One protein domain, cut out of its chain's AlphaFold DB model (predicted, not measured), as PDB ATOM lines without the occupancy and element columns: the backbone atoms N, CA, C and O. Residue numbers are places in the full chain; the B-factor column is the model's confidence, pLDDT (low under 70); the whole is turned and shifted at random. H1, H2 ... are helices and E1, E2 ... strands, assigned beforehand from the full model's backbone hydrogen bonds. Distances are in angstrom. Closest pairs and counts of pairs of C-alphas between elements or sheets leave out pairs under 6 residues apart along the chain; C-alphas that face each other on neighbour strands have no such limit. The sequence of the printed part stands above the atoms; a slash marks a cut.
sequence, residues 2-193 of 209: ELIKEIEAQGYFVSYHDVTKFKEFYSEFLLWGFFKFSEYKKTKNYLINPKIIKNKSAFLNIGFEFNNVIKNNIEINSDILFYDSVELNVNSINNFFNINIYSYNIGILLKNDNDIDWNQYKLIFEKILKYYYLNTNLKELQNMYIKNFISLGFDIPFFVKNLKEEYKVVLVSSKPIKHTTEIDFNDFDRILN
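AT A GLANCE: This is residues 2 to 193 of the 209 residues of an uncharacterized protein of Flavobacterium branchiophilum (strain FL-15) (UniProt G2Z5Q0). A long, strongly twisted sheet of seven strands runs through the domain and curls round the helix H5. H5 and H6, side by side as a hairpin, cover one face with H1, while H4 packs on the opposite face with H2 beside it; residues 41 to 46 stick out at one end. The printed part has 192 residues with six named helices and seven named strands, in the order H1 E1 H2 E2 H3 E3 E4 H4 E5 H5 H6 E6 E7. Across the sheet the order is E1 E7 E6 E5 E2 E4 E3, all antiparallel; the class is mixed, helices and strands. The whole is compact, with a radius of gyration of the C-alphas of 17.4 A and spans of 54 by 38 by 31 A.

IN THESE COORDINATES: Find C-alpha 2 at (33.425, 113.312, 151.338), where H1, residues 2 to 9, begins. Next come E1, 13 to 17, H2, 19 to 24, E2, 28 to 35 and 23.4 A long, and H3, 50 to 55. E3, 70 to 76, is followed by E4, 79 to 89 and 33.4 A long, H4, 90 to 97, and E5, 106 to 111. H5, 118 to 134, starts at (16.224, 89.335, 159.240) and is 24.8 A long; H6, 138 to 151, is 19.7 A. E6, 154 to 161, spans 22.8 A, and E7, 167 to 173, ends at (26.382, 102.775, 163.318).

HOW THE PARTS SIT: Start at edge strand E1: N 15 and O 171 of E7 are 3.0 A apart. E7 forms a hairpin with E6, with N 158 and O 170 at 2.7 A. Pairing is staggered at E6, where N 155 and O 110 of E5 are 2.9 A apart. Look next at N 107 and O 32, 2.9 A, for E5 and E2, and N 31 and O 86, 2.9 A, for E2 and E4. E4 and edge strand E3 form a hairpin, with N 72 and O 83 at 2.8 A. H5 and H6, a helical hairpin, touch at Tyr 132 and Leu 141, closest C-alphas 6.5 A, opposite ways at a shallow tilt of 14 degrees. H2 and H4 touch at Lys 23 and Val 90, 5.8 A between closest C-alphas. H3 only grazes the sheet with residues 53 to 55. Every O i to N i+4 pair is within hydrogen-bond range in H1, H3 and H6; H5 has 11 of 13, H2 0 of 2 with 2 of 3 at i+3, and H4 1 of 4 with 3 of 5.

THE WHOLE: The C-alphas of Lys 44 and His 179, the two farthest apart, are 55.5 A apart. The printed part has no cut; the links E2 to H3 and H3 to E3 are long. Confidence is under 70 in 50 residues, among them 34 to 64 and 94 to 105.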
ATOM      1  N   GLU A   2      34.561 112.408 151.110       79.06
ATOM      2  CA  GLU A   2      33.425 113.312 151.338       79.06
ATOM      3  C   GLU A   2      32.175 112.598 151.874       79.06
ATOM      4  O   GLU A   2      31.652 113.014 152.899       79.06
ATOM      5  N   LEU A   3      31.793 111.452 151.295       80.50
ATOM      6  CA  LEU A   3      30.665 110.640 151.772       80.50
ATOM      7  C   LEU A   3      30.741 110.305 153.271       80.50
ATOM      8  O   LEU A   3      29.749 110.423 153.975       80.50
ATOM      9  N   ILE A   4      31.911 109.903 153.775       82.88
ATOM     10  CA  ILE A   4      32.060 109.529 155.188       82.88
ATOM     11  C   ILE A   4      31.910 110.751 156.093       82.88
ATOM     12  O   ILE A   4      31.188 110.686 157.082       82.88
ATOM     13  N   LYS A   5      32.496 111.887 155.702       83.81
ATOM     14  CA  LYS A   5      32.324 113.156 156.423       83.81
ATOM     15  C   LYS A   5      30.864 113.608 156.429       83.81
ATOM     16  O   LYS A   5      30.379 114.116 157.432       83.81
ATOM     17  N   GLU A   6      30.151 113.415 155.319       87.06
ATOM     18  CA  GLU A   6      28.717 113.699 155.236       87.06
ATOM     19  C   GLU A   6      27.894 112.780 156.145       87.06
ATOM     20  O   GLU A   6      26.942 113.240 156.770       87.06
ATOM     21  N   ILE A   7      28.254 111.498 156.238       88.19
ATOM     22  CA  ILE A   7      27.621 110.535 157.146       88.19
ATOM     23  C   ILE A   7      27.862 110.938 158.609       88.19
ATOM     24  O   ILE A   7      26.913 110.980 159.390       88.19
ATOM     25  N   GLU A   8      29.091 111.298 158.980       86.69
ATOM     26  CA  GLU A   8      29.407 111.801 160.326       86.69
ATOM     27  C   GLU A   8      28.632 113.090 160.642       86.69
ATOM     28  O   GLU A   8      28.063 113.226 161.724       86.69
ATOM     29  N   ALA A   9      28.527 114.013 159.680       89.06
ATOM     30  CA  ALA A   9      27.768 115.257 159.833       89.06
ATOM     31  C   ALA A   9      26.255 115.033 160.019       89.06
ATOM     32  O   ALA A   9      25.571 115.893 160.574       89.06
ATOM     33  N   GLN A  10      25.726 113.879 159.597       89.06
ATOM     34  CA  GLN A  10      24.345 113.462 159.873       89.06
ATOM     35  C   GLN A  10      24.153 112.925 161.304       89.06
ATOM     36  O   GLN A  10      23.025 112.618 161.689       89.06
ATOM     37  N   GLY A  11      25.223 112.837 162.102       89.94
ATOM     38  CA  GLY A  11      25.194 112.399 163.498       89.94
ATOM     39  C   GLY A  11      25.381 110.895 163.698       89.94
ATOM     40  O   GLY A  11      25.142 110.404 164.801       89.94
ATOM     41  N   TYR A  12      25.785 110.154 162.662       91.69
ATOM     42  CA  TYR A  12      26.116 108.735 162.791       91.69
ATOM     43  C   TYR A  12      27.528 108.539 163.341       91.69
ATOM     44  O   TYR A  12      28.429 109.339 163.092       91.69
ATOM     45  N   PHE A  13      27.730 107.433 164.056       90.19
ATOM     46  CA  PHE A  13      29.057 107.034 164.504       90.19
ATOM     47  C   PHE A  13      29.775 106.305 163.383       90.19
ATOM     48  O   PHE A  13      29.214 105.402 162.758       90.19
ATOM     49  N   VAL A  14      31.034 106.674 163.172       89.44
ATOM     50  CA  VAL A  14      31.906 106.057 162.183       89.44
ATOM     51  C   VAL A  14      33.150 105.510 162.870       89.44
ATOM     52  O   VAL A  14      33.701 106.130 163.776       89.44
ATOM     53  N   SER A  15      33.585 104.321 162.463       88.44
ATOM     54  CA  SER A  15      34.804 103.695 162.981       88.44
ATOM     55  C   SER A  15      35.511 102.869 161.915       88.44
ATOM     56  O   SER A  15      34.883 102.401 160.968       88.44
ATOM     57  N   TYR A  16      36.817 102.672 162.078       86.94
ATOM     58  CA  TYR A  16      37.674 102.029 161.085       86.94
ATOM     59  C   TYR A  16      38.215 100.710 161.597       86.94
ATOM     60  O   TYR A  16      38.749 100.626 162.704       86.94
ATOM     61  N   HIS A  17      38.107  99.679 160.768       85.00
ATOM     62  CA  HIS A  17      38.385  98.310 161.169       85.00
ATOM     63  C   HIS A  17      39.117  97.536 160.091       85.00
ATOM     64  O   HIS A  17      38.998  97.791 158.890       85.00
ATOM     65  N   ASP A  18      39.863  96.545 160.558       80.94
ATOM     66  CA  ASP A  18      40.298  95.446 159.718       80.94
ATOM     67  C   ASP A  18      39.146  94.443 159.586       80.94
ATOM     68  O   ASP A  18      38.531  94.066 160.587       80.94
ATOM     69  N   VAL A  19      38.871  93.998 158.360       75.62
ATOM     70  CA  VAL A  19      37.865  92.968 158.060       75.62
ATOM     71  C   VAL A  19      38.034  91.743 158.964       75.62
ATOM     72  O   VAL A  19      37.057  91.174 159.452       75.62
ATOM     73  N   THR A  20      39.282  91.344 159.217       75.88
ATOM     74  CA  THR A  20      39.609  90.132 159.980       75.88
ATOM     75  C   THR A  20      39.125  90.174 161.431       75.88
ATOM     76  O   THR A  20      38.991  89.121 162.064       75.88
ATOM     77  N   LYS A  21      38.816  91.371 161.946       78.06
ATOM     78  CA  LYS A  21      38.297  91.593 163.297       78.06
ATOM     79  C   LYS A  21      36.776  91.547 163.391       78.06
ATOM     80  O   LYS A  21      36.250  91.613 164.490       78.06
ATOM     81  N   PHE A  22      36.041  91.388 162.289       80.62
ATOM     82  CA  PHE A  22      34.570  91.431 162.325       80.62
ATOM     83  C   PHE A  22      33.968  90.372 163.249       80.62
ATOM     84  O   PHE A  22      32.975  90.636 163.920       80.62
ATOM     85  N   LYS A  23      34.617  89.211 163.356       78.12
ATOM     86  CA  LYS A  23      34.248  88.136 164.289       78.12
ATOM     87  C   LYS A  23      34.286  88.533 165.772       78.12
ATOM     88  O   LYS A  23      33.775  87.793 166.601       78.12
ATOM     89  N   GLU A  24      34.941  89.642 166.116       79.81
ATOM     90  CA  GLU A  24      34.992  90.175 167.483       79.81
ATOM     91  C   GLU A  24      33.726  90.972 167.832       79.81
ATOM     92  O   GLU A  24      33.450  91.188 169.009       79.81
ATOM     93  N   PHE A  25      32.967  91.406 166.819       79.25
ATOM     94  CA  PHE A  25      31.850  92.345 166.965       79.25
ATOM     95  C   PHE A  25      30.523  91.816 166.415       79.25
ATOM     96  O   PHE A  25      29.472  92.334 166.778       79.25
ATOM     97  N   TYR A  26      30.572  90.819 165.529       83.94
ATOM     98  CA  TYR A  26      29.415  90.306 164.807       83.94
ATOM     99  C   TYR A  26      29.468  88.785 164.719       83.94
ATOM    100  O   TYR A  26      30.530  88.207 164.499       83.94
ATOM    101  N   SER A  27      28.310  88.141 164.833       81.25
ATOM    102  CA  SER A  27      28.147  86.689 164.674       81.25
ATOM    103  C   SER A  27      27.707  86.305 163.254       81.25
ATOM    104  O   SER A  27      28.184  85.320 162.678       81.25
ATOM    105  N   GLU A  28      26.844  87.125 162.662       86.44
ATOM    106  CA  GLU A  28      26.222  86.908 161.358       86.44
ATOM    107  C   GLU A  28      26.233  88.186 160.525       86.44
ATOM    108  O   GLU A  28      26.237  89.310 161.035       86.44
ATOM    109  N   PHE A  29      26.198  88.006 159.210       85.81
ATOM    110  CA  PHE A  29      26.006  89.093 158.270       85.81
ATOM    111  C   PHE A  29      25.123  88.651 157.116       85.81
ATOM    112  O   PHE A  29      25.039  87.471 156.770       85.81
ATOM    113  N   LEU A  30      24.495  89.634 156.493       85.31
ATOM    114  CA  LEU A  30      23.737  89.437 155.279       85.31
ATOM    115  C   LEU A  30      24.513  90.024 154.114       85.31
ATOM    116  O   LEU A  30      24.887  91.199 154.131       85.31
ATOM    117  N   LEU A  31      24.689  89.206 153.084       82.25
ATOM    118  CA  LEU A  31      25.012  89.681 151.751       82.25
ATOM    119  C   LEU A  31      23.730  89.768 150.952       82.25
ATOM    120  O   LEU A  31      22.944  88.822 150.888       82.25
ATOM    121  N   TRP A  32      23.549  90.881 150.272       75.31
ATOM    122  CA  TRP A  32      22.506  91.006 149.276       75.31
ATOM    123  C   TRP A  32      23.129  91.400 147.961       75.31
ATOM    124  O   TRP A  32      24.049  92.201 147.935       75.31
ATOM    125  N   GLY A  33      22.629  90.834 146.873       71.00
ATOM    126  CA  GLY A  33      22.999  91.192 145.518       71.00
ATOM    127  C   GLY A  33      21.726  91.378 144.722       71.00
ATOM    128  O   GLY A  33      20.934  90.445 144.619       71.00
ATOM    129  N   PHE A  34      21.486  92.558 144.165       64.69
ATOM    130  CA  PHE A  34      20.293  92.760 143.352       64.69
ATOM    131  C   PHE A  34      20.637  92.919 141.885       64.69
ATOM    132  O   PHE A  34      21.729  93.327 141.488       64.69
ATOM    133  N   PHE A  35      19.650  92.625 141.057       58.62
ATOM    134  CA  PHE A  35      19.784  92.800 139.640       58.62
ATOM    135  C   PHE A  35      18.563  93.434 139.017       58.62
ATOM    136  O   PHE A  35      17.422  93.101 139.323       58.62
ATOM    137  N   LYS A  36      18.803  94.276 138.019       49.75
ATOM    138  CA  LYS A  36      17.729  94.750 137.163       49.75
ATOM    139  C   LYS A  36      17.665  93.931 135.891       49.75
ATOM    140  O   LYS A  36      18.448  94.150 134.973       49.75
ATOM    141  N   PHE A  37      16.703  93.017 135.813       47.97
ATOM    142  CA  PHE A  37      16.274  92.492 134.524       47.97
ATOM    143  C   PHE A  37      15.051  93.303 134.132       47.97
ATOM    144  O   PHE A  37      14.053  93.259 134.839       47.97
ATOM    145  N   SER A  38      15.116  94.071 133.045       41.16
ATOM    146  CA  SER A  38      13.878  94.517 132.416       41.16
ATOM    147  C   SER A  38      13.590  93.580 131.252       41.16
ATOM    148  O   SER A  38      14.276  93.601 130.232       41.16
ATOM    149  N   GLU A  39      12.534  92.773 131.382       39.16
ATOM    150  CA  GLU A  39      11.899  92.124 130.222       39.16
ATOM    151  C   GLU A  39      11.527  93.165 129.146       39.16
ATOM    152  O   GLU A  39      11.387  92.844 127.964       39.16
ATOM    153  N   TYR A  40      11.403  94.433 129.549       37.34
ATOM    154  CA  TYR A  40      10.882  95.518 128.738       37.34
ATOM    155  C   TYR A  40      11.897  96.229 127.837       37.34
ATOM    156  O   TYR A  40      11.499  96.742 126.789       37.34
ATOM    157  N   LYS A  41      13.210  96.214 128.131       37.75
ATOM    158  CA  LYS A  41      14.220  96.624 127.131       37.75
ATOM    159  C   LYS A  41      14.565  95.431 126.247       37.75
ATOM    160  O   LYS A  41      15.711  94.999 126.142       37.75
ATOM    161  N   LYS A  42      13.543  94.965 125.523       41.28
ATOM    162  CA  LYS A  42      13.701  94.336 124.214       41.28
ATOM    163  C   LYS A  42      14.536  95.276 123.339       41.28
ATOM    164  O   LYS A  42      14.009  96.097 122.593       41.28
ATOM    165  N   THR A  43      15.857  95.124 123.372       38.66
ATOM    166  CA  THR A  43      16.590  95.188 122.110       38.66
ATOM    167  C   THR A  43      15.939  94.126 121.231       38.66
ATOM    168  O   THR A  43      15.711  93.002 121.672       38.66
ATOM    169  N   LYS A  44      15.513  94.529 120.036       38.31
ATOM    170  CA  LYS A  44      14.548  93.835 119.169       38.31
ATOM    171  C   LYS A  44      14.815  92.345 118.853       38.31
ATOM    172  O   LYS A  44      13.991  91.777 118.156       38.31
ATOM    173  N   ASN A  45      15.871  91.696 119.356       37.34
ATOM    174  CA  ASN A  45      16.332  90.389 118.878       37.34
ATOM    175  C   ASN A  45      16.731  89.333 119.936       37.34
ATOM    176  O   ASN A  45      17.217  88.283 119.527       37.34
ATOM    177  N   TYR A  46      16.529  89.518 121.249       40.06
ATOM    178  CA  TYR A  46      16.906  88.471 122.224       40.06
ATOM    179  C   TYR A  46      15.812  88.185 123.263       40.06
ATOM    180  O   TYR A  46      15.658  88.894 124.253       40.06
ATOM    181  N   LEU A  47      15.057  87.107 123.035       43.09
ATOM    182  CA  LEU A  47      14.151  86.495 124.012       43.09
ATOM    183  C   LEU A  47      14.983  85.661 124.999       43.09
ATOM    184  O   LEU A  47      15.282  84.496 124.738       43.09
ATOM    185  N   ILE A  48      15.394  86.245 126.124       43.34
ATOM    186  CA  ILE A  48      16.031  85.478 127.204       43.34
ATOM    187  C   ILE A  48      14.929  84.798 128.022       43.34
ATOM    188  O   ILE A  48      14.008  85.445 128.508       43.34
ATOM    189  N   ASN A  49      15.017  83.476 128.158       47.41
ATOM    190  CA  ASN A  49      14.047  82.660 128.884       47.41
ATOM    191  C   ASN A  49      14.069  82.987 130.398       47.41
ATOM    192  O   ASN A  49      15.129  82.839 131.014       47.41
ATOM    193  N   PRO A  50      12.932  83.320 131.039       46.09
ATOM    194  CA  PRO A  50      12.849  83.572 132.484       46.09
ATOM    195  C   PRO A  50      13.364  82.421 133.368       46.09
ATOM    196  O   PRO A  50      13.849  82.647 134.477       46.09
ATOM    197  N   LYS A  51      13.353  81.173 132.873       45.78
ATOM    198  CA  LYS A  51      13.968  80.021 133.562       45.78
ATOM    199  C   LYS A  51      15.491  80.148 133.698       45.78
ATOM    200  O   LYS A  51      16.050  79.625 134.655       45.78
ATOM    201  N   ILE A  52      16.163  80.854 132.783       47.88
ATOM    202  CA  ILE A  52      17.606  81.142 132.871       47.88
ATOM    203  C   ILE A  52      17.868  82.141 134.004       47.88
ATOM    204  O   ILE A  52      18.838  81.985 134.739       47.88
ATOM    205  N   ILE A  53      16.973  83.113 134.195       49.09
ATOM    206  CA  ILE A  53      17.048  84.138 135.249       49.09
ATOM    207  C   ILE A  53      16.811  83.507 136.623       49.09
ATOM    208  O   ILE A  53      17.590  83.717 137.546       49.09
ATOM    209  N   LYS A  54      15.804  82.629 136.739       47.66
ATOM    210  CA  LYS A  54      15.547  81.867 137.972       47.66
ATOM    211  C   LYS A  54      16.731  80.985 138.381       47.66
ATOM    212  O   LYS A  54      16.857  80.675 139.562       47.66
ATOM    213  N   ASN A  55      17.610  80.614 137.450       52.41
ATOM    214  CA  ASN A  55      18.773  79.766 137.717       52.41
ATOM    215  C   ASN A  55      20.085  80.556 137.887       52.41
ATOM    216  O   ASN A  55      20.926  80.133 138.673       52.41
ATOM    217  N   LYS A  56      20.256  81.720 137.245       59.94
ATOM    218  CA  LYS A  56      21.455  82.569 137.381       59.94
ATOM    219  C   LYS A  56      21.313  83.555 138.544       59.94
ATOM    220  O   LYS A  56      20.738  84.626 138.396       59.94
ATOM    221  N   SER A  57      21.818  83.151 139.708       63.19
ATOM    222  CA  SER A  57      21.880  83.972 140.924       63.19
ATOM    223  C   SER A  57      22.784  85.206 140.774       63.19
ATOM    224  O   SER A  57      23.721  85.196 139.970       63.19
ATOM    225  N   ALA A  58      22.547  86.241 141.589       66.00
ATOM    226  CA  ALA A  58      23.425  87.401 141.716       66.00
ATOM    227  C   ALA A  58      24.835  87.110 142.128       66.00
ATOM    228  O   ALA A  58      25.784  87.671 141.578       66.00
ATOM    229  N   PHE A  59      24.956  86.118 142.976       69.94
ATOM    230  CA  PHE A  59      26.234  85.649 143.426       69.94
ATOM    231  C   PHE A  59      26.940  84.829 142.338       69.94
ATOM    232  O   PHE A  59      28.136  85.012 142.128       69.94
ATOM    233  N   LEU A  60      26.213  84.045 141.530       66.25
ATOM    234  CA  LEU A  60      26.829  83.264 140.446       66.25
ATOM    235  C   LEU A  60      27.490  84.147 139.380       66.25
ATOM    236  O   LEU A  60      28.552  83.797 138.870       66.25
ATOM    237  N   ASN A  61      26.910  85.306 139.058       58.28
ATOM    238  CA  ASN A  61      27.506  86.213 138.067       58.28
ATOM    239  C   ASN A  61      28.817  86.857 138.542       58.28
ATOM    240  O   ASN A  61      29.579  87.348 137.713       58.28
ATOM    241  N   ILE A  62      29.081  86.850 139.849       57.38
ATOM    242  CA  ILE A  62      30.327  87.358 140.431       57.38
ATOM    243  C   ILE A  62      31.263  86.231 140.884       57.38
ATOM    244  O   ILE A  62      32.229  86.481 141.598       57.38
ATOM    245  N   GLY A  63      30.979  84.995 140.461       62.09
ATOM    246  CA  GLY A  63      31.815  83.826 140.731       62.09
ATOM    247  C   GLY A  63      31.569  83.152 142.080       62.09
ATOM    248  O   GLY A  63      32.387  82.333 142.486       62.09
ATOM    249  N   PHE A  64      30.463  83.456 142.770       68.25
ATOM    250  CA  PHE A  64      30.102  82.810 144.032       68.25
ATOM    251  C   PHE A  64      28.903  81.885 143.885       68.25
ATOM    252  O   PHE A  64      27.811  82.285 143.481       68.25
ATOM    253  N   GLU A  65      29.090  80.647 144.317       73.50
ATOM    254  CA  GLU A  65      28.010  79.691 144.478       73.50
ATOM    255  C   GLU A  65      27.705  79.539 145.969       73.50
ATOM    256  O   GLU A  65      28.548  79.102 146.753       73.50
ATOM    257  N   PHE A  66      26.499  79.938 146.368       76.12
ATOM    258  CA  PHE A  66      26.000  79.724 147.721       76.12
ATOM    259  C   PHE A  66      24.897  78.674 147.693       76.12
ATOM    260  O   PHE A  66      23.989  78.730 146.864       76.12
ATOM    261  N   ASN A  67      24.934  77.757 148.656       72.50
ATOM    262  CA  ASN A  67      23.927  76.700 148.763       72.50
ATOM    263  C   ASN A  67      22.561  77.227 149.242       72.50
ATOM    264  O   ASN A  67      21.535  76.635 148.923       72.50
ATOM    265  N   ASN A  68      22.538  78.355 149.964       80.31
ATOM    266  CA  ASN A  68      21.352  78.881 150.652       80.31
ATOM    267  C   ASN A  68      20.956  80.284 150.158       80.31
ATOM    268  O   ASN A  68      20.709  81.187 150.955       80.31
ATOM    269  N   VAL A  69      20.924  80.495 148.839       81.94
ATOM    270  CA  VAL A  69      20.466  81.775 148.273       81.94
ATOM    271  C   VAL A  69      18.953  81.911 148.415       81.94
ATOM    272  O   VAL A  69      18.188  81.115 147.865       81.94
ATOM    273  N   ILE A  70      18.519  82.983 149.071       82.00
ATOM    274  CA  ILE A  70      17.125  83.412 149.106       82.00
ATOM    275  C   ILE A  70      16.881  84.297 147.885       82.00
ATOM    276  O   ILE A  70      17.395  85.411 147.789       82.00
ATOM    277  N   LYS A  71      16.085  83.795 146.942       79.88
ATOM    278  CA  LYS A  71      15.691  84.542 145.741       79.88
ATOM    279  C   LYS A  71      14.403  85.296 146.004       79.88
ATOM    280  O   LYS A  71      13.403  84.703 146.406       79.88
ATOM    281  N   ASN A  72      14.410  86.584 145.717       79.56
ATOM    282  CA  ASN A  72      13.281  87.472 145.907       79.56
ATOM    283  C   ASN A  72      12.984  88.245 144.620       79.56
ATOM    284  O   ASN A  72      13.796  88.335 143.695       79.56
ATOM    285  N   ASN A  73      11.781  88.796 144.552       79.75
ATOM    286  CA  ASN A  73      11.383  89.692 143.483       79.75
ATOM    287  C   ASN A  73      10.413  90.742 144.013       79.75
ATOM    288  O   ASN A  73       9.794  90.555 145.059       79.75
ATOM    289  N   ILE A  74      10.320  91.846 143.284       79.25
ATOM    290  CA  ILE A  74       9.481  92.984 143.616       79.25
ATOM    291  C   ILE A  74       8.761  93.423 142.351       79.25
ATOM    292  O   ILE A  74       9.400  93.774 141.359       79.25
ATOM    293  N   GLU A  75       7.436  93.463 142.409       79.88
ATOM    294  CA  GLU A  75       6.615  94.062 141.360       79.88
ATOM    295  C   GLU A  75       6.628  95.593 141.496       79.88
ATOM    296  O   GLU A  75       6.361  96.150 142.570       79.88
ATOM    297  N   ILE A  76       6.977  96.279 140.405       76.75
ATOM    298  CA  ILE A  76       7.038  97.739 140.309       76.75
ATOM    299  C   ILE A  76       6.350  98.158 139.009       76.75
ATOM    300  O   ILE A  76       6.918  98.046 137.924       76.75
ATOM    301  N   ASN A  77       5.126  98.679 139.111       78.25
ATOM    302  CA  ASN A  77       4.267  98.973 137.960       78.25
ATOM    303  C   ASN A  77       4.066  97.724 137.074       78.25
ATOM    304  O   ASN A  77       3.462  96.759 137.525       78.25
ATOM    305  N   SER A  78       4.557  97.741 135.832       70.31
ATOM    306  CA  SER A  78       4.529  96.603 134.901       70.31
ATOM    307  C   SER A  78       5.826  95.789 134.878       70.31
ATOM    308  O   SER A  78       5.933  94.852 134.093       70.31
ATOM    309  N   ASP A  79       6.825  96.169 135.678       69.25
ATOM    310  CA  ASP A  79       8.141  95.537 135.708       69.25
ATOM    311  C   ASP A  79       8.318  94.664 136.959       69.25
ATOM    312  O   ASP A  79       7.734  94.919 138.013       69.25
ATOM    313  N   ILE A  80       9.179  93.649 136.851       72.12
ATOM    314  CA  ILE A  80       9.592  92.799 137.972       72.12
ATOM    315  C   ILE A  80      11.091  92.987 138.190       72.12
ATOM    316  O   ILE A  80      11.897  92.729 137.296       72.12
ATOM    317  N   LEU A  81      11.471  93.426 139.388       74.44
ATOM    318  CA  LEU A  81      12.861  93.522 139.824       74.44
ATOM    319  C   LEU A  81      13.239  92.260 140.607       74.44
ATOM    320  O   LEU A  81      12.516  91.882 141.523       74.44
ATOM    321  N   PHE A  82      14.370  91.628 140.289       75.81
ATOM    322  CA  PHE A  82      14.840  90.416 140.970       75.81
ATOM    323  C   PHE A  82      16.036  90.726 141.870       75.81
ATOM    324  O   PHE A  82      16.932  91.481 141.497       75.81
ATOM    325  N   TYR A  83      16.087  90.121 143.052       78.25
ATOM    326  CA  TYR A  83      17.253  90.241 143.918       78.25
ATOM    327  C   TYR A  83      17.472  88.984 144.742       78.25
ATOM    328  O   TYR A  83      16.529  88.282 145.102       78.25
ATOM    329  N   ASP A  84      18.730  88.734 145.062       80.31
ATOM    330  CA  ASP A  84      19.160  87.609 145.865       80.31
ATOM    331  C   ASP A  84      19.722  88.112 147.192       80.31
ATOM    332  O   ASP A  84      20.351  89.170 147.277       80.31
ATOM    333  N   SER A  85      19.522  87.330 148.240       84.19
ATOM    334  CA  SER A  85      20.152  87.553 149.532       84.19
ATOM    335  C   SER A  85      20.642  86.235 150.109       84.19
ATOM    336  O   SER A  85      20.083  85.173 149.835       84.19
ATOM    337  N   VAL A  86      21.708  86.290 150.893       85.62
ATOM    338  CA  VAL A  86      22.249  85.141 151.606       85.62
ATOM    339  C   VAL A  86      22.701  85.588 152.988       85.62
ATOM    340  O   VAL A  86      23.429  86.569 153.142       85.62
ATOM    341  N   GLU A  87      22.236  84.861 153.995       87.56
ATOM    342  CA  GLU A  87      22.686  85.002 155.374       87.56
ATOM    343  C   GLU A  87      23.901  84.100 155.570       87.56
ATOM    344  O   GLU A  87      23.880  82.916 155.219       87.56
ATOM    345  N   LEU A  88      24.985  84.673 156.084       83.62
ATOM    346  CA  LEU A  88      26.251  83.983 156.269       83.62
ATOM    347  C   LEU A  88      26.771  84.189 157.688       83.62
ATOM    348  O   LEU A  88      26.637  85.247 158.301       83.62
ATOM    349  N   ASN A  89      27.460  83.166 158.182       84.75
ATOM    350  CA  ASN A  89      28.246  83.288 159.396       84.75
ATOM    351  C   ASN A  89      29.484  84.157 159.132       84.75
ATOM    352  O   ASN A  89      30.166  83.944 158.122       84.75
ATOM    353  N   VAL A  90      29.823  85.051 160.069       82.56
ATOM    354  CA  VAL A  90      30.962  85.987 159.978       82.56
ATOM    355  C   VAL A  90      32.298  85.311 159.646       82.56
ATOM    356  O   VAL A  90      33.165  85.918 159.029       82.56
ATOM    357  N   ASN A  91      32.479  84.028 159.965       81.50
ATOM    358  CA  ASN A  91      33.692  83.292 159.606       81.50
ATOM    359  C   ASN A  91      33.902  83.189 158.083       81.50
ATOM    360  O   ASN A  91      35.032  83.047 157.622       81.50
ATOM    361  N   SER A  92      32.832  83.308 157.293       78.94
ATOM    362  CA  SER A  92      32.879  83.285 155.824       78.94
ATOM    363  C   SER A  92      33.291  84.627 155.216       78.94
ATOM    364  O   SER A  92      33.486  84.723 154.006       78.94
ATOM    365  N   ILE A  93      33.418  85.678 156.030       76.19
ATOM    366  CA  ILE A  93      33.500  87.052 155.543       76.19
ATOM    367  C   ILE A  93      34.825  87.359 154.829       76.19
ATOM    368  O   ILE A  93      34.840  88.037 153.804       76.19
ATOM    369  N   ASN A  94      35.935  86.772 155.289       69.69
ATOM    370  CA  ASN A  94      37.252  86.947 154.664       69.69
ATOM    371  C   ASN A  94      37.292  86.391 153.231       69.69
ATOM    372  O   ASN A  94      37.947  86.963 152.362       69.69
ATOM    373  N   ASN A  95      36.556  85.305 152.966       69.00
ATOM    374  CA  ASN A  95      36.463  84.716 151.627       69.00
ATOM    375  C   ASN A  95      35.718  85.635 150.655       69.00
ATOM    376  O   ASN A  95      35.941  85.568 149.450       69.00
ATOM    377  N   PHE A  96      34.843  86.491 151.178       66.06
ATOM    378  CA  PHE A  96      34.066  87.426 150.385       66.06
ATOM    379  C   PHE A  96      34.858  88.698 150.054       66.06
ATOM    380  O   PHE A  96      34.868  89.146 148.912       66.06
ATOM    381  N   PHE A  97      35.582  89.248 151.033       63.72
ATOM    382  CA  PHE A  97      36.288  90.523 150.874       63.72
ATOM    383  C   PHE A  97      37.577  90.474 150.067       63.72
ATOM    384  O   PHE A  97      37.974  91.491 149.501       63.72
ATOM    385  N   ASN A  98      38.205  89.305 149.975       58.12
ATOM    386  CA  ASN A  98      39.357  89.105 149.097       58.12
ATOM    387  C   ASN A  98      38.974  89.087 147.611       58.12
ATOM    388  O   ASN A  98      39.849  89.125 146.747       58.12
ATOM    389  N   ILE A  99      37.680  89.007 147.298       55.66
ATOM    390  CA  ILE A  99      37.193  89.017 145.926       55.66
ATOM    391  C   ILE A  99      36.896  90.459 145.551       55.66
ATOM    392  O   ILE A  99      36.398  91.233 146.361       55.66
ATOM    393  N   ASN A 100      37.254  90.838 144.324       53.25
ATOM    394  CA  ASN A 100      37.048  92.181 143.799       53.25
ATOM    395  C   ASN A 100      35.534  92.490 143.702       53.25
ATOM    396  O   ASN A 100      34.947  92.481 142.627       53.25
ATOM    397  N   ILE A 101      34.898  92.810 144.828       53.50
ATOM    398  CA  ILE A 101      33.499  93.251 144.947       53.50
ATOM    399  C   ILE A 101      33.237  94.603 144.260       53.50
ATOM    400  O   ILE A 101      32.099  95.061 144.214       53.50
ATOM    401  N   TYR A 102      34.274  95.209 143.673       49.22
ATOM    402  CA  TYR A 102      34.379  96.590 143.190       49.22
ATOM    403  C   TYR A 102      33.473  96.976 142.014       49.22
ATOM    404  O   TYR A 102      33.716  97.996 141.372       49.22
ATOM    405  N   SER A 103      32.459  96.192 141.655       50.94
ATOM    406  CA  SER A 103      31.655  96.486 140.456       50.94
ATOM    407  C   SER A 103      30.250  95.898 140.459       50.94
ATOM    408  O   SER A 103      29.555  95.965 139.446       50.94
ATOM    409  N   TYR A 104      29.824  95.285 141.559       54.84
ATOM    410  CA  TYR A 104      28.608  94.487 141.568       54.84
ATOM    411  C   TYR A 104      27.623  95.073 142.565       54.84
ATOM    412  O   TYR A 104      28.033  95.569 143.607       54.84
ATOM    413  N   ASN A 105      26.334  95.046 142.224       66.06
ATOM    414  CA  ASN A 105      25.210  95.565 143.012       66.06
ATOM    415  C   ASN A 105      25.000  94.767 144.307       66.06
ATOM    416  O   ASN A 105      23.936  94.183 144.520       66.06
ATOM    417  N   ILE A 106      26.045  94.672 145.120       71.44
ATOM    418  CA  ILE A 106      26.141  93.820 146.283       71.44
ATOM    419  C   ILE A 106      26.439  94.699 147.478       71.44
ATOM    420  O   ILE A 106      27.386  95.485 147.468       71.44
ATOM    421  N   GLY A 107      25.612  94.559 148.500       77.00
ATOM    422  CA  GLY A 107      25.816  95.221 149.767       77.00
ATOM    423  C   GLY A 107      25.819  94.250 150.921       77.00
ATOM    424  O   GLY A 107      25.462  93.076 150.799       77.00
ATOM    425  N   ILE A 108      26.285  94.774 152.046       83.62
ATOM    426  CA  ILE A 108      26.492  94.013 153.266       83.62
ATOM    427  C   ILE A 108      25.778  94.731 154.392       83.62
ATOM    428  O   ILE A 108      25.818  95.959 154.485       83.62
ATOM    429  N   LEU A 109      25.140  93.953 155.252       87.88
ATOM    430  CA  LEU A 109      24.621  94.420 156.526       87.88
ATOM    431  C   LEU A 109      25.142  93.521 157.630       87.88
ATOM    432  O   LEU A 109      25.072  92.294 157.536       87.88
ATOM    433  N   LEU A 110      25.668  94.150 158.671       86.25
ATOM    434  CA  LEU A 110      26.192  93.467 159.838       86.25
ATOM    435  C   LEU A 110      25.136  93.536 160.930       86.25
ATOM    436  O   LEU A 110      24.667  94.618 161.298       86.25
ATOM    437  N   LYS A 111      24.737  92.369 161.426       81.88
ATOM    438  CA  LYS A 111      23.797  92.281 162.533       81.88
ATOM    439  C   LYS A 111      24.566  92.471 163.831       81.88
ATOM    440  O   LYS A 111      25.356  91.612 164.206       81.88
ATOM    441  N   ASN A 112      24.337  93.598 164.494       72.69
ATOM    442  CA  ASN A 112      24.810  93.817 165.857       72.69
ATOM    443  C   ASN A 112      24.020  92.901 166.822       72.69
ATOM    444  O   ASN A 112      22.893  92.533 166.496       72.69
ATOM    445  N   ASP A 113      24.577  92.560 167.989       63.81
ATOM    446  CA  ASP A 113      24.098  91.548 168.964       63.81
ATOM    447  C   ASP A 113      22.719  91.829 169.617       63.81
ATOM    448  O   ASP A 113      22.371  91.275 170.657       63.81
ATOM    449  N   ASN A 114      21.897  92.685 169.018       58.72
ATOM    450  CA  ASN A 114      20.497  92.834 169.388       58.72
ATOM    451  C   ASN A 114      19.657  91.814 168.598       58.72
ATOM    452  O   ASN A 114      20.010  91.464 167.471       58.72
ATOM    453  N   ASP A 115      18.535  91.364 169.169       62.03
ATOM    454  CA  ASP A 115      17.553  90.436 168.576       62.03
ATOM    455  C   ASP A 115      16.852  91.011 167.323       62.03
ATOM    456  O   ASP A 115      15.632  91.169 167.261       62.03
ATOM    457  N   ILE A 116      17.623  91.382 166.305       67.00
ATOM    458  CA  ILE A 116      17.133  91.938 165.054       67.00
ATOM    459  C   ILE A 116      16.721  90.776 164.152       67.00
ATOM    460  O   ILE A 116      17.521  89.888 163.838       67.00
ATOM    461  N   ASP A 117      15.458  90.789 163.739       72.94
ATOM    462  CA  ASP A 117      14.891  89.806 162.825       72.94
ATOM    463  C   ASP A 117      15.253  90.152 161.368       72.94
ATOM    464  O   ASP A 117      14.894  91.222 160.862       72.94
ATOM    465  N   TRP A 118      15.918  89.225 160.670       77.12
ATOM    466  CA  TRP A 118      16.224  89.335 159.240       77.12
ATOM    467  C   TRP A 118      14.966  89.515 158.371       77.12
ATOM    468  O   TRP A 118      15.029  90.113 157.294       77.12
ATOM    469  N   ASN A 119      13.785  89.122 158.854       76.88
ATOM    470  CA  ASN A 119      12.530  89.395 158.155       76.88
ATOM    471  C   ASN A 119      12.228  90.900 158.043       76.88
ATOM    472  O   ASN A 119      11.634  91.333 157.051       76.88
ATOM    473  N   GLN A 120      12.663  91.724 159.007       80.62
ATOM    474  CA  GLN A 120      12.492  93.181 158.929       80.62
ATOM    475  C   GLN A 120      13.398  93.806 157.869       80.62
ATOM    476  O   GLN A 120      12.999  94.777 157.217       80.62
ATOM    477  N   TYR A 121      14.582  93.220 157.646       83.56
ATOM    478  CA  TYR A 121      15.479  93.660 156.582       83.56
ATOM    479  C   TYR A 121      14.768  93.622 155.230       83.56
ATOM    480  O   TYR A 121      14.808  94.606 154.492       83.56
ATOM    481  N   LYS A 122      14.070  92.518 154.934       83.56
ATOM    482  CA  LYS A 122      13.434  92.303 153.632       83.56
ATOM    483  C   LYS A 122      12.480  93.441 153.271       83.56
ATOM    484  O   LYS A 122      12.616  94.032 152.205       83.56
ATOM    485  N   LEU A 123      11.560  93.793 154.168       87.06
ATOM    486  CA  LEU A 123      10.546  94.826 153.917       87.06
ATOM    487  C   LEU A 123      11.164  96.203 153.632       87.06
ATOM    488  O   LEU A 123      10.734  96.918 152.722       87.06
ATOM    489  N   ILE A 124      12.187  96.581 154.399       88.38
ATOM    490  CA  ILE A 124      12.888  97.857 154.214       88.38
ATOM    491  C   ILE A 124      13.722  97.836 152.941       88.38
ATOM    492  O   ILE A 124      13.703  98.806 152.182       88.38
ATOM    493  N   PHE A 125      14.409  96.729 152.675       87.19
ATOM    494  CA  PHE A 125      15.213  96.581 151.476       87.19
ATOM    495  C   PHE A 125      14.357  96.671 150.215       87.19
ATOM    496  O   PHE A 125      14.696  97.412 149.295       87.19
ATOM    497  N   GLU A 126      13.191  96.022 150.197       87.81
ATOM    498  CA  GLU A 126      12.258  96.123 149.077       87.81
ATOM    499  C   GLU A 126      11.784  97.565 148.850       87.81
ATOM    500  O   GLU A 126      11.714  98.021 147.709       87.81
ATOM    501  N   LYS A 127      11.510  98.325 149.919       88.88
ATOM    502  CA  LYS A 127      11.162  99.751 149.816       88.88
ATOM    503  C   LYS A 127      12.304 100.575 149.212       88.88
ATOM    504  O   LYS A 127      12.054 101.431 148.363       88.88
ATOM    505  N   ILE A 128      13.540 100.310 149.630       88.94
ATOM    506  CA  ILE A 128      14.743 100.974 149.112       88.94
ATOM    507  C   ILE A 128      14.939 100.647 147.630       88.94
ATOM    508  O   ILE A 128      15.142 101.555 146.828       88.94
ATOM    509  N   LEU A 129      14.795  99.379 147.240       84.69
ATOM    510  CA  LEU A 129      14.894  98.955 145.845       84.69
ATOM    511  C   LEU A 129      13.787  99.555 144.970       84.69
ATOM    512  O   LEU A 129      14.063  99.973 143.846       84.69
ATOM    513  N   LYS A 130      12.552  99.668 145.482       85.94
ATOM    514  CA  LYS A 130      11.462 100.379 144.788       85.94
ATOM    515  C   LYS A 130      11.815 101.840 144.542       85.94
ATOM    516  O   LYS A 130      11.650 102.329 143.429       85.94
ATOM    517  N   TYR A 131      12.318 102.526 145.565       87.56
ATOM    518  CA  TYR A 131      12.754 103.913 145.433       87.56
ATOM    519  C   TYR A 131      13.887 104.043 144.412       87.56
ATOM    520  O   TYR A 131      13.806 104.877 143.520       87.56
ATOM    521  N   TYR A 132      14.904 103.185 144.496       84.81
ATOM    522  CA  TYR A 132      16.024 103.173 143.559       84.81
ATOM    523  C   TYR A 132      15.582 102.929 142.113       84.81
ATOM    524  O   TYR A 132      16.109 103.537 141.185       84.81
ATOM    525  N   TYR A 133      14.591 102.061 141.906       80.50
ATOM    526  CA  TYR A 133      14.033 101.821 140.581       80.50
ATOM    527  C   TYR A 133      13.354 103.065 139.995       80.50
ATOM    528  O   TYR A 133      13.465 103.319 138.795       80.50
ATOM    529  N   LEU A 134      12.628 103.807 140.837       82.69
ATOM    530  CA  LEU A 134      11.783 104.933 140.439       82.69
ATOM    531  C   LEU A 134      12.518 106.281 140.420       82.69
ATOM    532  O   LEU A 134      12.040 107.212 139.777       82.69
ATOM    533  N   ASN A 135      13.642 106.405 141.125       77.19
ATOM    534  CA  ASN A 135      14.321 107.673 141.368       77.19
ATOM    535  C   ASN A 135      15.790 107.627 140.917       77.19
ATOM    536  O   ASN A 135      16.474 106.617 141.064       77.19
ATOM    537  N   THR A 136      16.290 108.739 140.380       70.81
ATOM    538  CA  THR A 136      17.680 108.893 139.926       70.81
ATOM    539  C   THR A 136      18.586 109.585 140.950       70.81
ATOM    540  O   THR A 136      19.795 109.653 140.731       70.81
ATOM    541  N   ASN A 137      18.052 110.074 142.076       87.44
ATOM    542  CA  ASN A 137      18.841 110.704 143.134       87.44
ATOM    543  C   ASN A 137      19.535 109.655 144.022       87.44
ATOM    544  O   ASN A 137      19.013 109.225 145.053       87.44
ATOM    545  N   LEU A 138      20.744 109.263 143.618       82.94
ATOM    546  CA  LEU A 138      21.557 108.267 144.321       82.94
ATOM    547  C   LEU A 138      21.957 108.703 145.734       82.94
ATOM    548  O   LEU A 138      21.965 107.882 146.645       82.94
ATOM    549  N   LYS A 139      22.220 109.998 145.947       85.75
ATOM    550  CA  LYS A 139      22.596 110.519 147.269       85.75
ATOM    551  C   LYS A 139      21.450 110.388 148.271       85.75
ATOM    552  O   LYS A 139      21.649 109.968 149.408       85.75
ATOM    553  N   GLU A 140      20.231 110.716 147.853       87.88
ATOM    554  CA  GLU A 140      19.049 110.562 148.706       87.88
ATOM    555  C   GLU A 140      18.753 109.088 149.001       87.88
ATOM    556  O   GLU A 140      18.456 108.733 150.142       87.88
ATOM    557  N   LEU A 141      18.920 108.217 148.004       87.44
ATOM    558  CA  LEU A 141      18.821 106.773 148.181       87.44
ATOM    559  C   LEU A 141      19.845 106.238 149.191       87.44
ATOM    560  O   LEU A 141      19.475 105.447 150.057       87.44
ATOM    561  N   GLN A 142      21.102 106.669 149.105       87.00
ATOM    562  CA  GLN A 142      22.160 106.277 150.041       87.00
ATOM    563  C   GLN A 142      21.818 106.711 151.464       87.00
ATOM    564  O   GLN A 142      21.815 105.885 152.377       87.00
ATOM    565  N   ASN A 143      21.420 107.970 151.651       88.75
ATOM    566  CA  ASN A 143      20.984 108.470 152.955       88.75
ATOM    567  C   ASN A 143      19.775 107.692 153.489       88.75
ATOM    568  O   ASN A 143      19.712 107.371 154.677       88.75
ATOM    569  N   MET A 144      18.820 107.350 152.620       90.00
ATOM    570  CA  MET A 144      17.675 106.526 152.993       90.00
ATOM    571  C   MET A 144      18.114 105.117 153.409       90.00
ATOM    572  O   MET A 144      17.657 104.637 154.448       90.00
ATOM    573  N   TYR A 145      18.993 104.461 152.650       89.88
ATOM    574  CA  TYR A 145      19.532 103.140 152.984       89.88
ATOM    575  C   TYR A 145      20.201 103.152 154.359       89.88
ATOM    576  O   TYR A 145      19.828 102.366 155.232       89.88
ATOM    577  N   ILE A 146      21.105 104.113 154.573       90.69
ATOM    578  CA  ILE A 146      21.849 104.276 155.821       90.69
ATOM    579  C   ILE A 146      20.893 104.473 156.992       90.69
ATOM    580  O   ILE A 146      20.894 103.692 157.942       90.69
ATOM    581  N   LYS A 147      20.010 105.470 156.886       91.25
ATOM    582  CA  LYS A 147      19.058 105.815 157.942       91.25
ATOM    583  C   LYS A 147      18.182 104.634 158.347       91.25
ATOM    584  O   LYS A 147      18.003 104.400 159.538       91.25
ATOM    585  N   ASN A 148      17.609 103.912 157.381       91.25
ATOM    586  CA  ASN A 148      16.656 102.849 157.702       91.25
ATOM    587  C   ASN A 148      17.351 101.666 158.388       91.25
ATOM    588  O   ASN A 148      16.885 101.238 159.442       91.25
ATOM    589  N   PHE A 149      18.473 101.169 157.861       89.94
ATOM    590  CA  PHE A 149      19.136 100.006 158.460       89.94
ATOM    591  C   PHE A 149      19.820 100.314 159.790       89.94
ATOM    592  O   PHE A 149      19.684  99.533 160.730       89.94
ATOM    593  N   ILE A 150      20.437 101.488 159.926       89.62
ATOM    594  CA  ILE A 150      21.012 101.910 161.206       89.62
ATOM    595  C   ILE A 150      19.930 102.077 162.276       89.62
ATOM    596  O   ILE A 150      20.142 101.698 163.429       89.62
ATOM    597  N   SER A 151      18.750 102.592 161.910       87.12
ATOM    598  CA  SER A 151      17.627 102.728 162.852       87.12
ATOM    599  C   SER A 151      17.081 101.389 163.356       87.12
ATOM    600  O   SER A 151      16.524 101.336 164.449       87.12
ATOM    601  N   LEU A 152      17.289 100.305 162.599       86.38
ATOM    602  CA  LEU A 152      16.988  98.940 163.031       86.38
ATOM    603  C   LEU A 152      18.099  98.295 163.870       86.38
ATOM    604  O   LEU A 152      17.912  97.190 164.367       86.38
ATOM    605  N   GLY A 153      19.242  98.962 164.036       84.88
ATOM    606  CA  GLY A 153      20.389  98.434 164.772       84.88
ATOM    607  C   GLY A 153      21.355  97.597 163.932       84.88
ATOM    608  O   GLY A 153      22.201  96.918 164.509       84.88
ATOM    609  N   PHE A 154      21.253  97.637 162.600       88.38
ATOM    610  CA  PHE A 154      22.298  97.098 161.733       88.38
ATOM    611  C   PHE A 154      23.457  98.083 161.612       88.38
ATOM    612  O   PHE A 154      23.247  99.294 161.524       88.38
ATOM    613  N   ASP A 155      24.662  97.539 161.505       90.00
ATOM    614  CA  ASP A 155      25.841  98.310 161.144       90.00
ATOM    615  C   ASP A 155      26.120  98.147 159.650       90.00
ATOM    616  O   ASP A 155      25.954  97.070 159.060       90.00
ATOM    617  N   ILE A 156      26.523  99.247 159.023       89.88
ATOM    618  CA  ILE A 156      26.736  99.311 157.581       89.88
ATOM    619  C   ILE A 156      28.233  99.469 157.326       89.88
ATOM    620  O   ILE A 156      28.788 100.527 157.632       89.88
ATOM    621  N   PRO A 157      28.903  98.450 156.770       87.69
ATOM    622  CA  PRO A 157      30.292  98.581 156.369       87.69
ATOM    623  C   PRO A 157      30.402  99.362 155.057       87.69
ATOM    624  O   PRO A 157      29.620  99.132 154.152       87.69
ATOM    625  N   PHE A 158      31.392 100.229 154.902       85.50
ATOM    626  CA  PHE A 158      31.844 100.785 153.625       85.50
ATOM    627  C   PHE A 158      33.308 100.413 153.443       85.50
ATOM    628  O   PHE A 158      34.106 100.558 154.365       85.50
ATOM    629  N   PHE A 159      33.684  99.938 152.263       81.62
ATOM    630  CA  PHE A 159      35.059  99.505 152.018       81.62
ATOM    631  C   PHE A 159      35.871 100.660 151.479       81.62
ATOM    632  O   PHE A 159      35.444 101.336 150.544       81.62
ATOM    633  N   VAL A 160      37.047 100.864 152.057       81.44
ATOM    634  CA  VAL A 160      37.990 101.879 151.603       81.44
ATOM    635  C   VAL A 160      39.316 101.238 151.247       81.44
ATOM    636  O   VAL A 160      39.743 100.267 151.876       81.44
ATOM    637  N   LYS A 161      39.944 101.765 150.200       79.19
ATOM    638  CA  LYS A 161      41.171 101.213 149.632       79.19
ATOM    639  C   LYS A 161      42.171 102.319 149.321       79.19
ATOM    640  O   LYS A 161      41.772 103.394 148.868       79.19
ATOM    641  N   ASN A 162      43.449 102.030 149.540       78.88
ATOM    642  CA  ASN A 162      44.555 102.894 149.137       78.88
ATOM    643  C   ASN A 162      45.151 102.487 147.779       78.88
ATOM    644  O   ASN A 162      44.828 101.432 147.233       78.88
ATOM    645  N   LEU A 163      46.065 103.301 147.235       77.00
ATOM    646  CA  LEU A 163      46.769 102.992 145.977       77.00
ATOM    647  C   LEU A 163      47.627 101.717 146.029       77.00
ATOM    648  O   LEU A 163      47.964 101.171 144.979       77.00
ATOM    649  N   LYS A 164      48.003 101.250 147.226       78.81
ATOM    650  CA  LYS A 164      48.757  99.997 147.445       78.81
ATOM    651  C   LYS A 164      47.851  98.774 147.544       78.81
ATOM    652  O   LYS A 164      48.315  97.669 147.807       78.81
ATOM    653  N   GLU A 165      46.569  98.988 147.310       72.31
ATOM    654  CA  GLU A 165      45.518  98.004 147.346       72.31
ATOM    655  C   GLU A 165      45.221  97.399 148.730       72.31
ATOM    656  O   GLU A 165      44.586  96.351 148.829       72.31
ATOM    657  N   GLU A 166      45.624  98.082 149.801       76.75
ATOM    658  CA  GLU A 166      45.281  97.722 151.174       76.75
ATOM    659  C   GLU A 166      43.848  98.153 151.493       76.75
ATOM    660  O   GLU A 166      43.420  99.264 151.165       76.75
ATOM    661  N   TYR A 167      43.113  97.272 152.169       77.25
ATOM    662  CA  TYR A 167      41.702  97.462 152.478       77.25
ATOM    663  C   TYR A 167      41.488  97.807 153.943       77.25
ATOM    664  O   TYR A 167      42.069  97.192 154.841       77.25
ATOM    665  N   LYS A 168      40.574  98.741 154.187       81.12
ATOM    666  CA  LYS A 168      39.952  98.955 155.491       81.12
ATOM    667  C   LYS A 168      38.444  98.991 155.334       81.12
ATOM    668  O   LYS A 168      37.916  99.196 154.239       81.12
ATOM    669  N   VAL A 169      37.755  98.792 156.447       84.19
ATOM    670  CA  VAL A 169      36.306  98.932 156.498       84.19
ATOM    671  C   VAL A 169      35.932 100.057 157.426       84.19
ATOM    672  O   VAL A 169      36.447 100.167 158.535       84.19
ATOM    673  N   VAL A 170      35.012 100.874 156.954       88.44
ATOM    674  CA  VAL A 170      34.391 101.961 157.682       88.44
ATOM    675  C   VAL A 170      33.031 101.471 158.135       88.44
ATOM    676  O   VAL A 170      32.153 101.234 157.314       88.44
ATOM    677  N   LEU A 171      32.857 101.262 159.429       89.62
ATOM    678  CA  LEU A 171      31.580 100.857 159.991       89.62
ATOM    679  C   LEU A 171      30.792 102.095 160.390       89.62
ATOM    680  O   LEU A 171      31.289 102.916 161.165       89.62
ATOM    681  N   VAL A 172      29.570 102.198 159.877       91.06
ATOM    682  CA  VAL A 172      28.609 103.239 160.239       91.06
ATOM    683  C   VAL A 172      27.538 102.635 161.138       91.06
ATOM    684  O   VAL A 172      26.942 101.613 160.788       91.06
ATOM    685  N   SER A 173      27.295 103.269 162.285       89.75
ATOM    686  CA  SER A 173      26.382 102.775 163.318       89.75
ATOM    687  C   SER A 173      25.588 103.886 164.004       89.75
ATOM    688  O   SER A 173      25.927 105.071 163.955       89.75
ATOM    689  N   SER A 174      24.522 103.480 164.694       88.81
ATOM    690  CA  SER A 174      23.732 104.334 165.590       88.81
ATOM    691  C   SER A 174      24.407 104.549 166.943       88.81
ATOM    692  O   SER A 174      23.996 105.437 167.691       88.81
ATOM    693  N   LYS A 175      25.423 103.746 167.282       87.31
ATOM    694  CA  LYS A 175      26.130 103.793 168.565       87.31
ATOM    695  C   LYS A 175      27.647 103.809 168.357       87.31
ATOM    696  O   LYS A 175      28.121 103.346 167.321       87.31
ATOM    697  N   PRO A 176      28.426 104.293 169.341       85.19
ATOM    698  CA  PRO A 176      29.879 104.201 169.287       85.19
ATOM    699  C   PRO A 176      30.335 102.747 169.132       85.19
ATOM    700  O   PRO A 176      29.963 101.887 169.933       85.19
ATOM    701  N   ILE A 177      31.179 102.489 168.138       77.69
ATOM    702  CA  ILE A 177      31.813 101.185 167.937       77.69
ATOM    703  C   ILE A 177      33.170 101.202 168.647       77.69
ATOM    704  O   ILE A 177      33.961 102.137 168.496       77.69
ATOM    705  N   LYS A 178      33.441 100.177 169.457       73.06
ATOM    706  CA  LYS A 178      34.707 100.052 170.194       73.06
ATOM    707  C   LYS A 178      35.860  99.695 169.253       73.06
ATOM    708  O   LYS A 178      35.644  99.118 168.197       73.06
ATOM    709  N   HIS A 179      37.090  99.971 169.685       70.62
ATOM    710  CA  HIS A 179      38.320  99.509 169.024       70.62
ATOM    711  C   HIS A 179      38.533 100.019 167.589       70.62
ATOM    712  O   HIS A 179      39.098  99.306 166.760       70.62
ATOM    713  N   THR A 180      38.138 101.267 167.306       77.44
ATOM    714  CA  THR A 180      38.502 101.909 166.035       77.44
ATOM    715  C   THR A 180      40.020 101.939 165.869       77.44
ATOM    716  O   THR A 180      40.765 102.238 166.801       77.44
ATOM    717  N   THR A 181      40.472 101.619 164.666       75.19
ATOM    718  CA  THR A 181      41.860 101.803 164.252       75.19
ATOM    719  C   THR A 181      42.031 103.259 163.836       75.19
ATOM    720  O   THR A 181      41.149 103.815 163.180       75.19
ATOM    721  N   GLU A 182      43.135 103.895 164.218       72.31
ATOM    722  CA  GLU A 182      43.486 105.194 163.642       72.31
ATOM    723  C   GLU A 182      43.864 105.001 162.175       72.31
ATOM    724  O   GLU A 182      44.615 104.084 161.832       72.31
ATOM    725  N   ILE A 183      43.326 105.852 161.307       69.56
ATOM    726  CA  ILE A 183      43.696 105.889 159.897       69.56
ATOM    727  C   ILE A 183      43.990 107.329 159.486       69.56
ATOM    728  O   ILE A 183      43.305 108.251 159.930       69.56
ATOM    729  N   ASP A 184      44.987 107.524 158.622       71.56
ATOM    730  CA  ASP A 184      45.112 108.780 157.892       71.56
ATOM    731  C   ASP A 184      44.177 108.720 156.685       71.56
ATOM    732  O   ASP A 184      44.290 107.864 155.809       71.56
ATOM    733  N   PHE A 185      43.218 109.634 156.643       66.00
ATOM    734  CA  PHE A 185      42.276 109.748 155.539       66.00
ATOM    735  C   PHE A 185      42.930 110.073 154.198       66.00
ATOM    736  O   PHE A 185      42.345 109.774 153.159       66.00
ATOM    737  N   ASN A 186      44.127 110.662 154.215       72.00
ATOM    738  CA  ASN A 186      44.898 110.928 153.005       72.00
ATOM    739  C   ASN A 186      45.462 109.652 152.378       72.00
ATOM    740  O   ASN A 186      45.818 109.672 151.204       72.00
ATOM    741  N   ASP A 187      45.511 108.548 153.127       73.00
ATOM    742  CA  ASP A 187      45.974 107.273 152.595       73.00
ATOM    743  C   ASP A 187      44.891 106.559 151.773       73.00
ATOM    744  O   ASP A 187      45.214 105.601 151.089       73.00
ATOM    745  N   PHE A 188      43.618 106.982 151.802       74.62
ATOM    746  CA  PHE A 188      42.517 106.261 151.146       74.62
ATOM    747  C   PHE A 188      41.832 107.076 150.049       74.62
ATOM    748  O   PHE A 188      41.076 108.015 150.308       74.62
ATOM    749  N   ASP A 189      41.993 106.629 148.807       72.19
ATOM    750  CA  ASP A 189      41.485 107.344 147.632       72.19
ATOM    751  C   ASP A 189      40.140 106.819 147.127       72.19
ATOM    752  O   ASP A 189      39.440 107.502 146.376       72.19
ATOM    753  N   ARG A 190      39.764 105.590 147.500       75.50
ATOM    754  CA  ARG A 190      38.574 104.917 146.959       75.50
ATOM    755  C   ARG A 190      37.664 104.441 148.074       75.50
ATOM    756  O   ARG A 190      38.124 103.796 149.010       75.50
ATOM    757  N   ILE A 191      36.372 104.734 147.936       77.50
ATOM    758  CA  ILE A 191      35.301 104.229 148.797       77.50
ATOM    759  C   ILE A 191      34.326 103.465 147.914       77.50
ATOM    760  O   ILE A 191      33.893 103.994 146.894       77.50
ATOM    761  N   LEU A 192      33.990 102.241 148.306       75.19
ATOM    762  CA  LEU A 192      32.896 101.499 147.704       75.19
ATOM    763  C   LEU A 192      31.579 101.983 148.279       75.19
ATOM    764  O   LEU A 192      31.352 101.870 149.485       75.19
ATOM    765  N   ASN A 193      30.727 102.507 147.409       72.44
ATOM    766  CA  ASN A 193      29.406 102.943 147.792       72.44
ATOM    767  C   ASN A 193      28.361 101.910 147.389       72.44
ATOM    768  O   ASN A 193      28.481 101.175 146.405       72.44
TER     769      ASN A 193